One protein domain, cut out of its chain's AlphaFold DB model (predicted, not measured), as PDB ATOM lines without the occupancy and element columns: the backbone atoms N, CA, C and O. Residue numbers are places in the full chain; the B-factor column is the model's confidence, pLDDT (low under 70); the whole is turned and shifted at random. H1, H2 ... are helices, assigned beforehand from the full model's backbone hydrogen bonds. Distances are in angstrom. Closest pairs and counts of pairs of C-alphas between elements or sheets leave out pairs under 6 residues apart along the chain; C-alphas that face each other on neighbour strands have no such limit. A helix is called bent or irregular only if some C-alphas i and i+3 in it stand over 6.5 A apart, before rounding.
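AT A GLANCE: This is residues 3 to 46 and 53 to 85 of the 94 residues of an uncharacterized protein of Heligmosomoides polygyrus (UniProt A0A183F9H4). Two lobes stand side by side: one holds a helical hairpin of H2 and H3 with the short helix H1 packed on residues 37 to 41 of H3, and the other is a winding stretch, residues 53 to 85, with no named element. In the second lobe the backbone swings out in a wide loop and comes back, and a short parallel pairing of residues 60 to 61 with residues 77 to 78 ties the two sides of that loop together. The printed part has 77 residues with three named helices, H1, H2 and H3 in that order along the chain, and no named strand. The class is all helix, though under half of the residues, 31 of 77, are in named elements. The whole is loose, with a radius of gyration of the C-alphas of 14.4 A, and its C-alphas span 38 by 28 by 21 A along their three main axes.

IN THESE COORDINATES: The printed part begins with H1, residues 3 to 7, whose first C-alpha, that of Leu 3, is at (122.816, 155.540, 140.719); its first and last C-alphas are 6.0 A apart. H2, residues 13 to 23, runs 15.4 A from its first to its last C-alpha, from Leu 13 at (115.417, 147.062, 147.753) to Thr 23. H3, residues 27 to 41, is the longest helix by residues, with 15 residues and 20.8 A from first to last C-alpha; it ends at Leu 41, whose C-alpha is at (115.325, 153.170, 139.363). None of the three helices is bent or irregular. Residues 42 to 46 follow H3 up to the cut. After the cut come residues 53 to 85, 33 residues with no named element, in which residues 82 to 84 are a helical run too short to bear a name. The last printed C-alpha, that of Lys 85, is at (141.712, 147.964, 142.382).

HOW THE PARTS SIT: H2 and H3 form a helical hairpin. They touch, with 17 pairs of C-alphas within 8 A, and their closest C-alphas are those of Leu 20 and Phe 33, 5.2 A apart. Their lines stand at a shallow tilt of 18 degrees, and they run opposite ways; their centres are 9.0 A apart. H1 touches H3, which meets it with residues 37 to 41 alone; the closest C-alphas are those of Val 4 and Leu 41, 6.5 A apart. H1 and H2 are close but not clearly touching, with 2 pairs of C-alphas within 8 A, the closest being those of Val 4 and Gly 14 at 6.6 A. In H1, H2 and H3 every O i to N i+4 pair is within hydrogen-bond range. Within residues 53 to 85, which hold no named element, residues 60 to 61 pair with residues 77 to 78 as strands do, parallel, in stretches too short to be named.

THE WHOLE: The two C-alphas farthest apart are those of His 12 and Glu 72, at 38.6 A, and the first and last printed C-alphas, those of Leu 3 and Lys 85, are 20.4 A apart. The links from H1 to H2, with 5 residues, and from H2 to H3, with 3 residues, are both tight. Residues 47 to 52 are cut out and not printed, and C-alphas 46 and 53 are 15.3 A apart across the cut. The C-alphas of residues 53 to 85 lie 7 to 22 A from the mean of all C-alphas. The full chain has 94 residues, of which the printed part begins at residue 3 and ends at residue 85. The mean pLDDT of the printed part is 86.8, and the model's confidence is under 70 at one printed residue, Ile 79.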
ATOM      1  N   LEU A   3     124.111 155.010 141.187       88.06
ATOM      2  CA  LEU A   3     122.816 155.540 140.719       88.06
ATOM      3  C   LEU A   3     121.674 155.307 141.723       88.06
ATOM      4  O   LEU A   3     120.981 156.248 142.095       88.06
ATOM      5  N   VAL A   4     121.532 154.077 142.231       91.62
ATOM      6  CA  VAL A   4     120.531 153.736 143.258       91.62
ATOM      7  C   VAL A   4     120.718 154.573 144.529       91.62
ATOM      8  O   VAL A   4     119.747 155.124 145.038       91.62
ATOM      9  N   LYS A   5     121.955 154.745 145.014       91.06
ATOM     10  CA  LYS A   5     122.238 155.568 146.204       91.06
ATOM     11  C   LYS A   5     122.008 157.068 145.963       91.06
ATOM     12  O   LYS A   5     121.703 157.778 146.915       91.06
ATOM     13  N   ARG A   6     122.125 157.552 144.719       91.69
ATOM     14  CA  ARG A   6     121.927 158.968 144.356       91.69
ATOM     15  C   ARG A   6     120.464 159.351 144.128       91.69
ATOM     16  O   ARG A   6     120.082 160.453 144.523       91.69
ATOM     17  N   PHE A   7     119.695 158.479 143.473       92.19
ATOM     18  CA  PHE A   7     118.347 158.768 142.962       92.19
ATOM     19  C   PHE A   7     117.224 157.993 143.675       92.19
ATOM     20  O   PHE A   7     116.078 158.428 143.653       92.19
ATOM     21  N   ALA A   8     117.536 156.886 144.358       93.00
ATOM     22  CA  ALA A   8     116.576 156.091 145.132       93.00
ATOM     23  C   ALA A   8     117.068 155.752 146.565       93.00
ATOM     24  O   ALA A   8     116.940 154.601 146.995       93.00
ATOM     25  N   PRO A   9     117.623 156.712 147.341       91.31
ATOM     26  CA  PRO A   9     118.284 156.433 148.625       91.31
ATOM     27  C   PRO A   9     117.375 155.797 149.690       91.31
ATOM     28  O   PRO A   9     117.869 155.083 150.555       91.31
ATOM     29  N   GLN A  10     116.058 156.028 149.618       90.00
ATOM     30  CA  GLN A  10     115.067 155.466 150.548       90.00
ATOM     31  C   GLN A  10     114.514 154.095 150.107       90.00
ATOM     32  O   GLN A  10     113.636 153.538 150.764       90.00
ATOM     33  N   SER A  11     114.989 153.531 148.990       90.00
ATOM     34  CA  SER A  11     114.493 152.243 148.498       90.00
ATOM     35  C   SER A  11     114.984 151.083 149.368       90.00
ATOM     36  O   SER A  11     116.180 150.789 149.425       90.00
ATOM     37  N   HIS A  12     114.047 150.367 149.994       87.38
ATOM     38  CA  HIS A  12     114.332 149.174 150.800       87.38
ATOM     39  C   HIS A  12     115.057 148.079 149.992       87.38
ATOM     40  O   HIS A  12     115.947 147.404 150.515       87.38
ATOM     41  N   LEU A  13     114.749 147.963 148.695       91.00
ATOM     42  CA  LEU A  13     115.417 147.062 147.753       91.00
ATOM     43  C   LEU A  13     116.891 147.429 147.510       91.00
ATOM     44  O   LEU A  13     117.668 146.565 147.115       91.00
ATOM     45  N   GLY A  14     117.321 148.669 147.775       91.75
ATOM     46  CA  GLY A  14     118.709 149.096 147.569       91.75
ATOM     47  C   GLY A  14     119.720 148.234 148.335       91.75
ATOM     48  O   GLY A  14     120.764 147.880 147.790       91.75
ATOM     49  N   LYS A  15     119.377 147.798 149.557       92.12
ATOM     50  CA  LYS A  15     120.200 146.859 150.345       92.12
ATOM     51  C   LYS A  15     120.269 145.461 149.716       92.12
ATOM     52  O   LYS A  15     121.307 144.811 149.794       92.12
ATOM     53  N   ILE A  16     119.192 145.014 149.067       94.25
ATOM     54  CA  ILE A  16     119.138 143.729 148.353       94.25
ATOM     55  C   ILE A  16     120.008 143.796 147.093       94.25
ATOM     56  O   ILE A  16     120.783 142.877 146.839       94.25
ATOM     57  N   CYS A  17     119.968 144.904 146.347       94.69
ATOM     58  CA  CYS A  17     120.847 145.088 145.192       94.69
ATOM     59  C   CYS A  17     122.333 145.163 145.604       94.69
ATOM     60  O   CYS A  17     123.187 144.635 144.898       94.69
ATOM     61  N   GLU A  18     122.657 145.753 146.760       92.31
ATOM     62  CA  GLU A  18     124.030 145.769 147.289       92.31
ATOM     63  C   GLU A  18     124.516 144.369 147.703       92.31
ATOM     64  O   GLU A  18     125.653 144.003 147.405       92.31
ATOM     65  N   LEU A  19     123.645 143.550 148.305       94.06
ATOM     66  CA  LEU A  19     123.936 142.142 148.590       94.06
ATOM     67  C   LEU A  19     124.208 141.354 147.298       94.06
ATOM     68  O   LEU A  19     125.255 140.721 147.189       94.06
ATOM     69  N   LEU A  20     123.316 141.457 146.304       94.25
ATOM     70  CA  LEU A  20     123.447 140.780 145.005       94.25
ATOM     71  C   LEU A  20     124.734 141.167 144.257       94.25
ATOM     72  O   LEU A  20     125.344 140.322 143.610       94.25
ATOM     73  N   TRP A  21     125.168 142.426 144.352       91.06
ATOM     74  CA  TRP A  21     126.441 142.890 143.788       91.06
ATOM     75  C   TRP A  21     127.658 142.230 144.454       91.06
ATOM     76  O   TRP A  21     128.598 141.792 143.778       91.06
ATOM     77  N   ASN A  22     127.631 142.151 145.787       90.94
ATOM     78  CA  ASN A  22     128.720 141.595 146.582       90.94
ATOM     79  C   ASN A  22     128.828 140.072 146.413       90.94
ATOM     80  O   ASN A  22     129.940 139.561 146.318       90.94
ATOM     81  N   THR A  23     127.703 139.355 146.303       92.88
ATOM     82  CA  THR A  23     127.677 137.894 146.092       92.88
ATOM     83  C   THR A  23     127.714 137.468 144.620       92.88
ATOM     84  O   THR A  23     127.714 136.272 144.342       92.88
ATOM     85  N   SER A  24     127.721 138.403 143.662       91.81
ATOM     86  CA  SER A  24     127.788 138.072 142.235       91.81
ATOM     87  C   SER A  24     129.186 137.602 141.822       91.81
ATOM     88  O   SER A  24     130.174 138.322 142.008       91.81
ATOM     89  N   VAL A  25     129.223 136.407 141.225       89.06
ATOM     90  CA  VAL A  25     130.422 135.676 140.772       89.06
ATOM     91  C   VAL A  25     130.377 135.300 139.283       89.06
ATOM     92  O   VAL A  25     131.373 134.837 138.738       89.06
ATOM     93  N   ASP A  26     129.236 135.498 138.616       88.69
ATOM     94  CA  ASP A  26     128.994 135.098 137.227       88.69
ATOM     95  C   ASP A  26     128.021 136.055 136.502       88.69
ATOM     96  O   ASP A  26     127.423 136.954 137.101       88.69
ATOM     97  N   TYR A  27     127.822 135.843 135.197       87.12
ATOM     98  CA  TYR A  27     126.903 136.640 134.376       87.12
ATOM     99  C   TYR A  27     125.428 136.553 134.811       87.12
ATOM    100  O   TYR A  27     124.677 137.507 134.599       87.12
ATOM    101  N   GLY A  28     124.989 135.442 135.412       94.12
ATOM    102  CA  GLY A  28     123.598 135.247 135.834       94.12
ATOM    103  C   GLY A  28     123.273 136.067 137.081       94.12
ATOM    104  O   GLY A  28     122.368 136.901 137.078       94.12
ATOM    105  N   THR A  29     124.081 135.905 138.126       92.62
ATOM    106  CA  THR A  29     124.043 136.702 139.360       92.62
ATOM    107  C   THR A  29     124.235 138.197 139.083       92.62
ATOM    108  O   THR A  29     123.506 139.018 139.648       92.62
ATOM    109  N   LEU A  30     125.129 138.564 138.155       89.94
ATOM    110  CA  LEU A  30     125.339 139.955 137.738       89.94
ATOM    111  C   LEU A  30     124.115 140.529 137.007       89.94
ATOM    112  O   LEU A  30     123.748 141.692 137.207       89.94
ATOM    113  N   SER A  31     123.433 139.709 136.202       93.38
ATOM    114  CA  SER A  31     122.168 140.087 135.562       93.38
ATOM    115  C   SER A  31     121.062 140.310 136.597       93.38
ATOM    116  O   SER A  31     120.353 141.311 136.517       93.38
ATOM    117  N   THR A  32     120.964 139.464 137.627       95.31
ATOM    118  CA  THR A  32     120.005 139.629 138.738       95.31
ATOM    119  C   THR A  32     120.254 140.921 139.526       95.31
ATOM    120  O   THR A  32     119.312 141.671 139.791       95.31
ATOM    121  N   PHE A  33     121.516 141.254 139.827       93.50
ATOM    122  CA  PHE A  33     121.899 142.566 140.373       93.50
ATOM    123  C   PHE A  33     121.449 143.727 139.462       93.50
ATOM    124  O   PHE A  33     120.884 144.721 139.933       93.50
ATOM    125  N   THR A  34     121.675 143.593 138.154       92.12
ATOM    126  CA  THR A  34     121.350 144.625 137.160       92.12
ATOM    127  C   THR A  34     119.840 144.851 137.057       92.12
ATOM    128  O   THR A  34     119.391 145.999 137.015       92.12
ATOM    129  N   VAL A  35     119.038 143.781 137.087       94.12
ATOM    130  CA  VAL A  35     117.570 143.860 137.151       94.12
ATOM    131  C   VAL A  35     117.120 144.512 138.459       94.12
ATOM    132  O   VAL A  35     116.330 145.449 138.402       94.12
ATOM    133  N   CYS A  36     117.678 144.126 139.612       95.31
ATOM    134  CA  CYS A  36     117.374 144.759 140.903       95.31
ATOM    135  C   CYS A  36     117.560 146.287 140.848       95.31
ATOM    136  O   CYS A  36     116.651 147.042 141.194       95.31
ATOM    137  N   CYS A  37     118.697 146.760 140.325       94.19
ATOM    138  CA  CYS A  37     118.939 148.197 140.173       94.19
ATOM    139  C   CYS A  37     117.962 148.869 139.195       94.19
ATOM    140  O   CYS A  37     117.554 150.001 139.441       94.19
ATOM    141  N   ARG A  38     117.563 148.196 138.106       92.12
ATOM    142  CA  ARG A  38     116.565 148.722 137.159       92.12
ATOM    143  C   ARG A  38     115.196 148.887 137.811       92.12
ATOM    144  O   ARG A  38     114.602 149.947 137.658       92.12
ATOM    145  N   GLU A  39     114.719 147.892 138.557       93.19
ATOM    146  CA  GLU A  39     113.433 147.972 139.264       93.19
ATOM    147  C   GLU A  39     113.422 149.106 140.299       93.19
ATOM    148  O   GLU A  39     112.456 149.859 140.374       93.19
ATOM    149  N   VAL A  40     114.530 149.307 141.020       93.81
ATOM    150  CA  VAL A  40     114.680 150.420 141.974       93.81
ATOM    151  C   VAL A  40     114.696 151.796 141.303       93.81
ATOM    152  O   VAL A  40     114.202 152.764 141.876       93.81
ATOM    153  N   LEU A  41     115.248 151.903 140.093       91.75
ATOM    154  CA  LEU A  41     115.325 153.170 139.363       91.75
ATOM    155  C   LEU A  41     114.028 153.521 138.610       91.75
ATOM    156  O   LEU A  41     113.853 154.683 138.258       91.75
ATOM    157  N   LYS A  42     113.081 152.584 138.422       89.00
ATOM    158  CA  LYS A  42     111.755 152.875 137.824       89.00
ATOM    159  C   LYS A  42     110.917 153.868 138.634       89.00
ATOM    160  O   LYS A  42     110.063 154.536 138.064       89.00
ATOM    161  N   THR A  43     111.122 153.932 139.950       85.31
ATOM    162  CA  THR A  43     110.376 154.816 140.865       85.31
ATOM    163  C   THR A  43     111.175 156.050 141.289       85.31
ATOM    164  O   THR A  43     110.778 156.745 142.221       85.31
ATOM    165  N   ALA A  44     112.333 156.289 140.672       89.12
ATOM    166  CA  ALA A  44     113.206 157.411 140.983       89.12
ATOM    167  C   ALA A  44     112.927 158.606 140.061       89.12
ATOM    168  O   ALA A  44     112.592 158.425 138.890       89.12
ATOM    169  N   ASP A  45     113.140 159.826 140.558       89.12
ATOM    170  CA  ASP A  45     113.272 160.982 139.671       89.12
ATOM    171  C   ASP A  45     114.629 160.912 138.957       89.12
ATOM    172  O   ASP A  45     115.686 161.011 139.583       89.12
ATOM    173  N   LEU A  46     114.582 160.720 137.639       89.00
ATOM    174  CA  LEU A  46     115.742 160.650 136.750       89.00
ATOM    175  C   LEU A  46     115.822 161.861 135.802       89.00
ATOM    176  O   LEU A  46     116.573 161.824 134.833       89.00
ATOM    177  N   ASP A  53     120.990 156.383 124.017       84.12
ATOM    178  CA  ASP A  53     120.369 155.331 123.213       84.12
ATOM    179  C   ASP A  53     121.316 154.143 122.982       84.12
ATOM    180  O   ASP A  53     122.549 154.258 122.995       84.12
ATOM    181  N   LYS A  54     120.730 152.974 122.700       81.12
ATOM    182  CA  LYS A  54     121.476 151.748 122.404       81.12
ATOM    183  C   LYS A  54     122.426 151.973 121.217       81.12
ATOM    184  O   LYS A  54     121.982 152.193 120.095       81.12
ATOM    185  N   GLY A  55     123.733 151.871 121.466       86.00
ATOM    186  CA  GLY A  55     124.769 152.122 120.456       86.00
ATOM    187  C   GLY A  55     125.105 153.603 120.233       86.00
ATOM    188  O   GLY A  55     125.633 153.949 119.176       86.00
ATOM    189  N   LYS A  56     124.789 154.486 121.192       88.19
ATOM    190  CA  LYS A  56     125.221 155.898 121.215       88.19
ATOM    191  C   LYS A  56     126.156 156.252 122.376       88.19
ATOM    192  O   LYS A  56     126.723 157.336 122.368       88.19
ATOM    193  N   GLY A  57     126.338 155.350 123.340       84.25
ATOM    194  CA  GLY A  57     127.283 155.494 124.446       84.25
ATOM    195  C   GLY A  57     128.066 154.203 124.670       84.25
ATOM    196  O   GLY A  57     127.524 153.108 124.506       84.25
ATOM    197  N   TRP A  58     129.337 154.342 125.045       81.62
ATOM    198  CA  TRP A  58     130.285 153.245 125.246       81.62
ATOM    199  C   TRP A  58     131.180 153.579 126.443       81.62
ATOM    200  O   TRP A  58     131.531 154.739 126.630       81.62
ATOM    201  N   ALA A  59     131.589 152.571 127.207       85.44
ATOM    202  CA  ALA A  59     132.722 152.655 128.128       85.44
ATOM    203  C   ALA A  59     133.823 151.726 127.601       85.44
ATOM    204  O   ALA A  59     133.508 150.702 126.988       85.44
ATOM    205  N   ARG A  60     135.103 152.056 127.818       85.62
ATOM    206  CA  ARG A  60     136.194 151.133 127.463       85.62
ATOM    207  C   ARG A  60     136.119 149.910 128.379       85.62
ATOM    208  O   ARG A  60     135.825 150.045 129.568       85.62
ATOM    209  N   ASP A  61     136.375 148.723 127.840       83.75
ATOM    210  CA  ASP A  61     136.434 147.510 128.651       83.75
ATOM    211  C   ASP A  61     137.839 147.309 129.224       83.75
ATOM    212  O   ASP A  61     138.827 147.328 128.487       83.75
ATOM    213  N   GLY A  62     137.923 147.128 130.546       80.50
ATOM    214  CA  GLY A  62     139.193 146.993 131.254       80.50
ATOM    215  C   GLY A  62     139.976 145.727 130.894       80.50
ATOM    216  O   GLY A  62     141.190 145.709 131.079       80.50
ATOM    217  N   TRP A  63     139.334 144.689 130.352       79.56
ATOM    218  CA  TRP A  63     140.027 143.523 129.797       79.56
ATOM    219  C   TRP A  63     140.661 143.883 128.450       79.56
ATOM    220  O   TRP A  63     141.864 143.696 128.268       79.56
ATOM    221  N   LEU A  64     139.885 144.471 127.533       83.50
ATOM    222  CA  LEU A  64     140.348 144.816 126.180       83.50
ATOM    223  C   LEU A  64     141.506 145.825 126.170       83.50
ATOM    224  O   LEU A  64     142.299 145.826 125.233       83.50
ATOM    225  N   THR A  65     141.627 146.665 127.201       82.12
ATOM    226  CA  THR A  65     142.734 147.624 127.350       82.12
ATOM    227  C   THR A  65     143.817 147.170 128.334       82.12
ATOM    228  O   THR A  65     144.670 147.978 128.692       82.12
ATOM    229  N   ASN A  66     143.790 145.924 128.824       81.81
ATOM    230  CA  ASN A  66     144.691 145.424 129.877       81.81
ATOM    231  C   ASN A  66     144.779 146.376 131.097       81.81
ATOM    232  O   ASN A  66     145.855 146.693 131.593       81.81
ATOM    233  N   SER A  67     143.641 146.918 131.536       77.94
ATOM    234  CA  SER A  67     143.501 147.974 132.557       77.94
ATOM    235  C   SER A  67     144.213 149.310 132.281       77.94
ATOM    236  O   SER A  67     144.173 150.185 133.142       77.94
ATOM    237  N   HIS A  68     144.807 149.529 131.103       80.75
ATOM    238  CA  HIS A  68     145.547 150.760 130.810       80.75
ATOM    239  C   HIS A  68     144.619 151.966 130.602       80.75
ATOM    240  O   HIS A  68     143.599 151.910 129.893       80.75
ATOM    241  N   TRP A  69     145.002 153.085 131.212       81.38
ATOM    242  CA  TRP A  69     144.273 154.343 131.120       81.38
ATOM    243  C   TRP A  69     144.553 155.096 129.813       81.38
ATOM    244  O   TRP A  69     145.507 154.799 129.100       81.38
ATOM    245  N   ASN A  70     143.719 156.087 129.505       83.75
ATOM    246  CA  ASN A  70     144.049 157.158 128.568       83.75
ATOM    247  C   ASN A  70     143.243 158.403 128.967       83.75
ATOM    248  O   ASN A  70     142.046 158.468 128.709       83.75
ATOM    249  N   ALA A  71     143.893 159.391 129.585       84.88
ATOM    250  CA  ALA A  71     143.220 160.548 130.182       84.88
ATOM    251  C   ALA A  71     142.440 161.451 129.197       84.88
ATOM    252  O   ALA A  71     141.709 162.327 129.648       84.88
ATOM    253  N   GLU A  72     142.561 161.236 127.884       87.69
ATOM    254  CA  GLU A  72     141.823 161.970 126.848       87.69
ATOM    255  C   GLU A  72     140.470 161.316 126.503       87.69
ATOM    256  O   GLU A  72     139.573 161.989 125.993       87.69
ATOM    257  N   VAL A  73     140.303 160.010 126.771       84.81
ATOM    258  CA  VAL A  73     139.101 159.221 126.403       84.81
ATOM    259  C   VAL A  73     138.528 158.349 127.539       84.81
ATOM    260  O   VAL A  73     137.508 157.680 127.358       84.81
ATOM    261  N   ASP A  74     139.176 158.324 128.705       83.50
ATOM    262  CA  ASP A  74     138.749 157.623 129.926       83.50
ATOM    263  C   ASP A  74     137.699 158.462 130.677       83.50
ATOM    264  O   ASP A  74     137.929 159.624 131.006       83.50
ATOM    265  N   PHE A  75     136.540 157.870 130.983       80.75
ATOM    266  CA  PHE A  75     135.563 158.469 131.914       80.75
ATOM    267  C   PHE A  75     134.918 157.436 132.852       80.75
ATOM    268  O   PHE A  75     134.595 157.753 133.995       80.75
ATOM    269  N   MET A  76     134.809 156.173 132.416       80.19
ATOM    270  CA  MET A  76     134.742 154.995 133.291       80.19
ATOM    271  C   MET A  76     135.206 153.730 132.554       80.19
ATOM    272  O   MET A  76     135.059 153.630 131.334       80.19
ATOM    273  N   PHE A  77     135.694 152.739 133.307       79.06
ATOM    274  CA  PHE A  77     135.820 151.362 132.825       79.06
ATOM    275  C   PHE A  77     134.494 150.605 132.965       79.06
ATOM    276  O   PHE A  77     133.775 150.744 133.958       79.06
ATOM    277  N   HIS A  78     134.213 149.738 131.997       77.69
ATOM    278  CA  HIS A  78     133.172 148.719 132.091       77.69
ATOM    279  C   HIS A  78     133.548 147.641 133.134       77.69
ATOM    280  O   HIS A  78     134.705 147.238 133.219       77.69
ATOM    281  N   ILE A  79     132.562 147.220 133.943       68.81
ATOM    282  CA  ILE A  79     132.594 146.134 134.952       68.81
ATOM    283  C   ILE A  79     133.944 145.979 135.692       68.81
ATOM    284  O   ILE A  79     134.664 144.996 135.534       68.81
ATOM    285  N   ARG A  80     134.254 146.926 136.585       72.19
ATOM    286  CA  ARG A  80     135.271 146.760 137.639       72.19
ATOM    287  C   ARG A  80     134.621 146.904 139.009       72.19
ATOM    288  O   ARG A  80     133.860 147.851 139.223       72.19
ATOM    289  N   LYS A  81     134.901 145.996 139.949       71.81
ATOM    290  CA  LYS A  81     134.581 146.211 141.366       71.81
ATOM    291  C   LYS A  81     135.683 147.068 141.993       71.81
ATOM    292  O   LYS A  81     136.848 146.983 141.620       71.81
ATOM    293  N   GLU A  82     135.325 147.873 142.991       71.94
ATOM    294  CA  GLU A  82     136.301 148.656 143.773       71.94
ATOM    295  C   GLU A  82     137.319 147.756 144.501       71.94
ATOM    296  O   GLU A  82     138.449 148.171 144.726       71.94
ATOM    297  N   ALA A  83     136.937 146.511 144.813       70.75
ATOM    298  CA  ALA A  83     137.826 145.492 145.372       70.75
ATOM    299  C   ALA A  83     138.885 144.983 144.371       70.75
ATOM    300  O   ALA A  83     139.918 144.476 144.792       70.75
ATOM    301  N   ASP A  84     138.666 145.168 143.064       72.75
ATOM    302  CA  ASP A  84     139.583 144.750 141.994       72.75
ATOM    303  C   ASP A  84     140.603 145.861 141.653       72.75
ATOM    304  O   ASP A  84     141.211 145.858 140.575       72.75
ATOM    305  N   LYS A  85     140.742 146.872 142.524       73.44
ATOM    306  CA  LYS A  85     141.712 147.964 142.382       73.44
ATOM    307  C   LYS A  85     143.030 147.593 143.051       73.44
ATOM    308  O   LYS A  85     143.150 147.599 144.273       73.44
TER     309      LYS A  85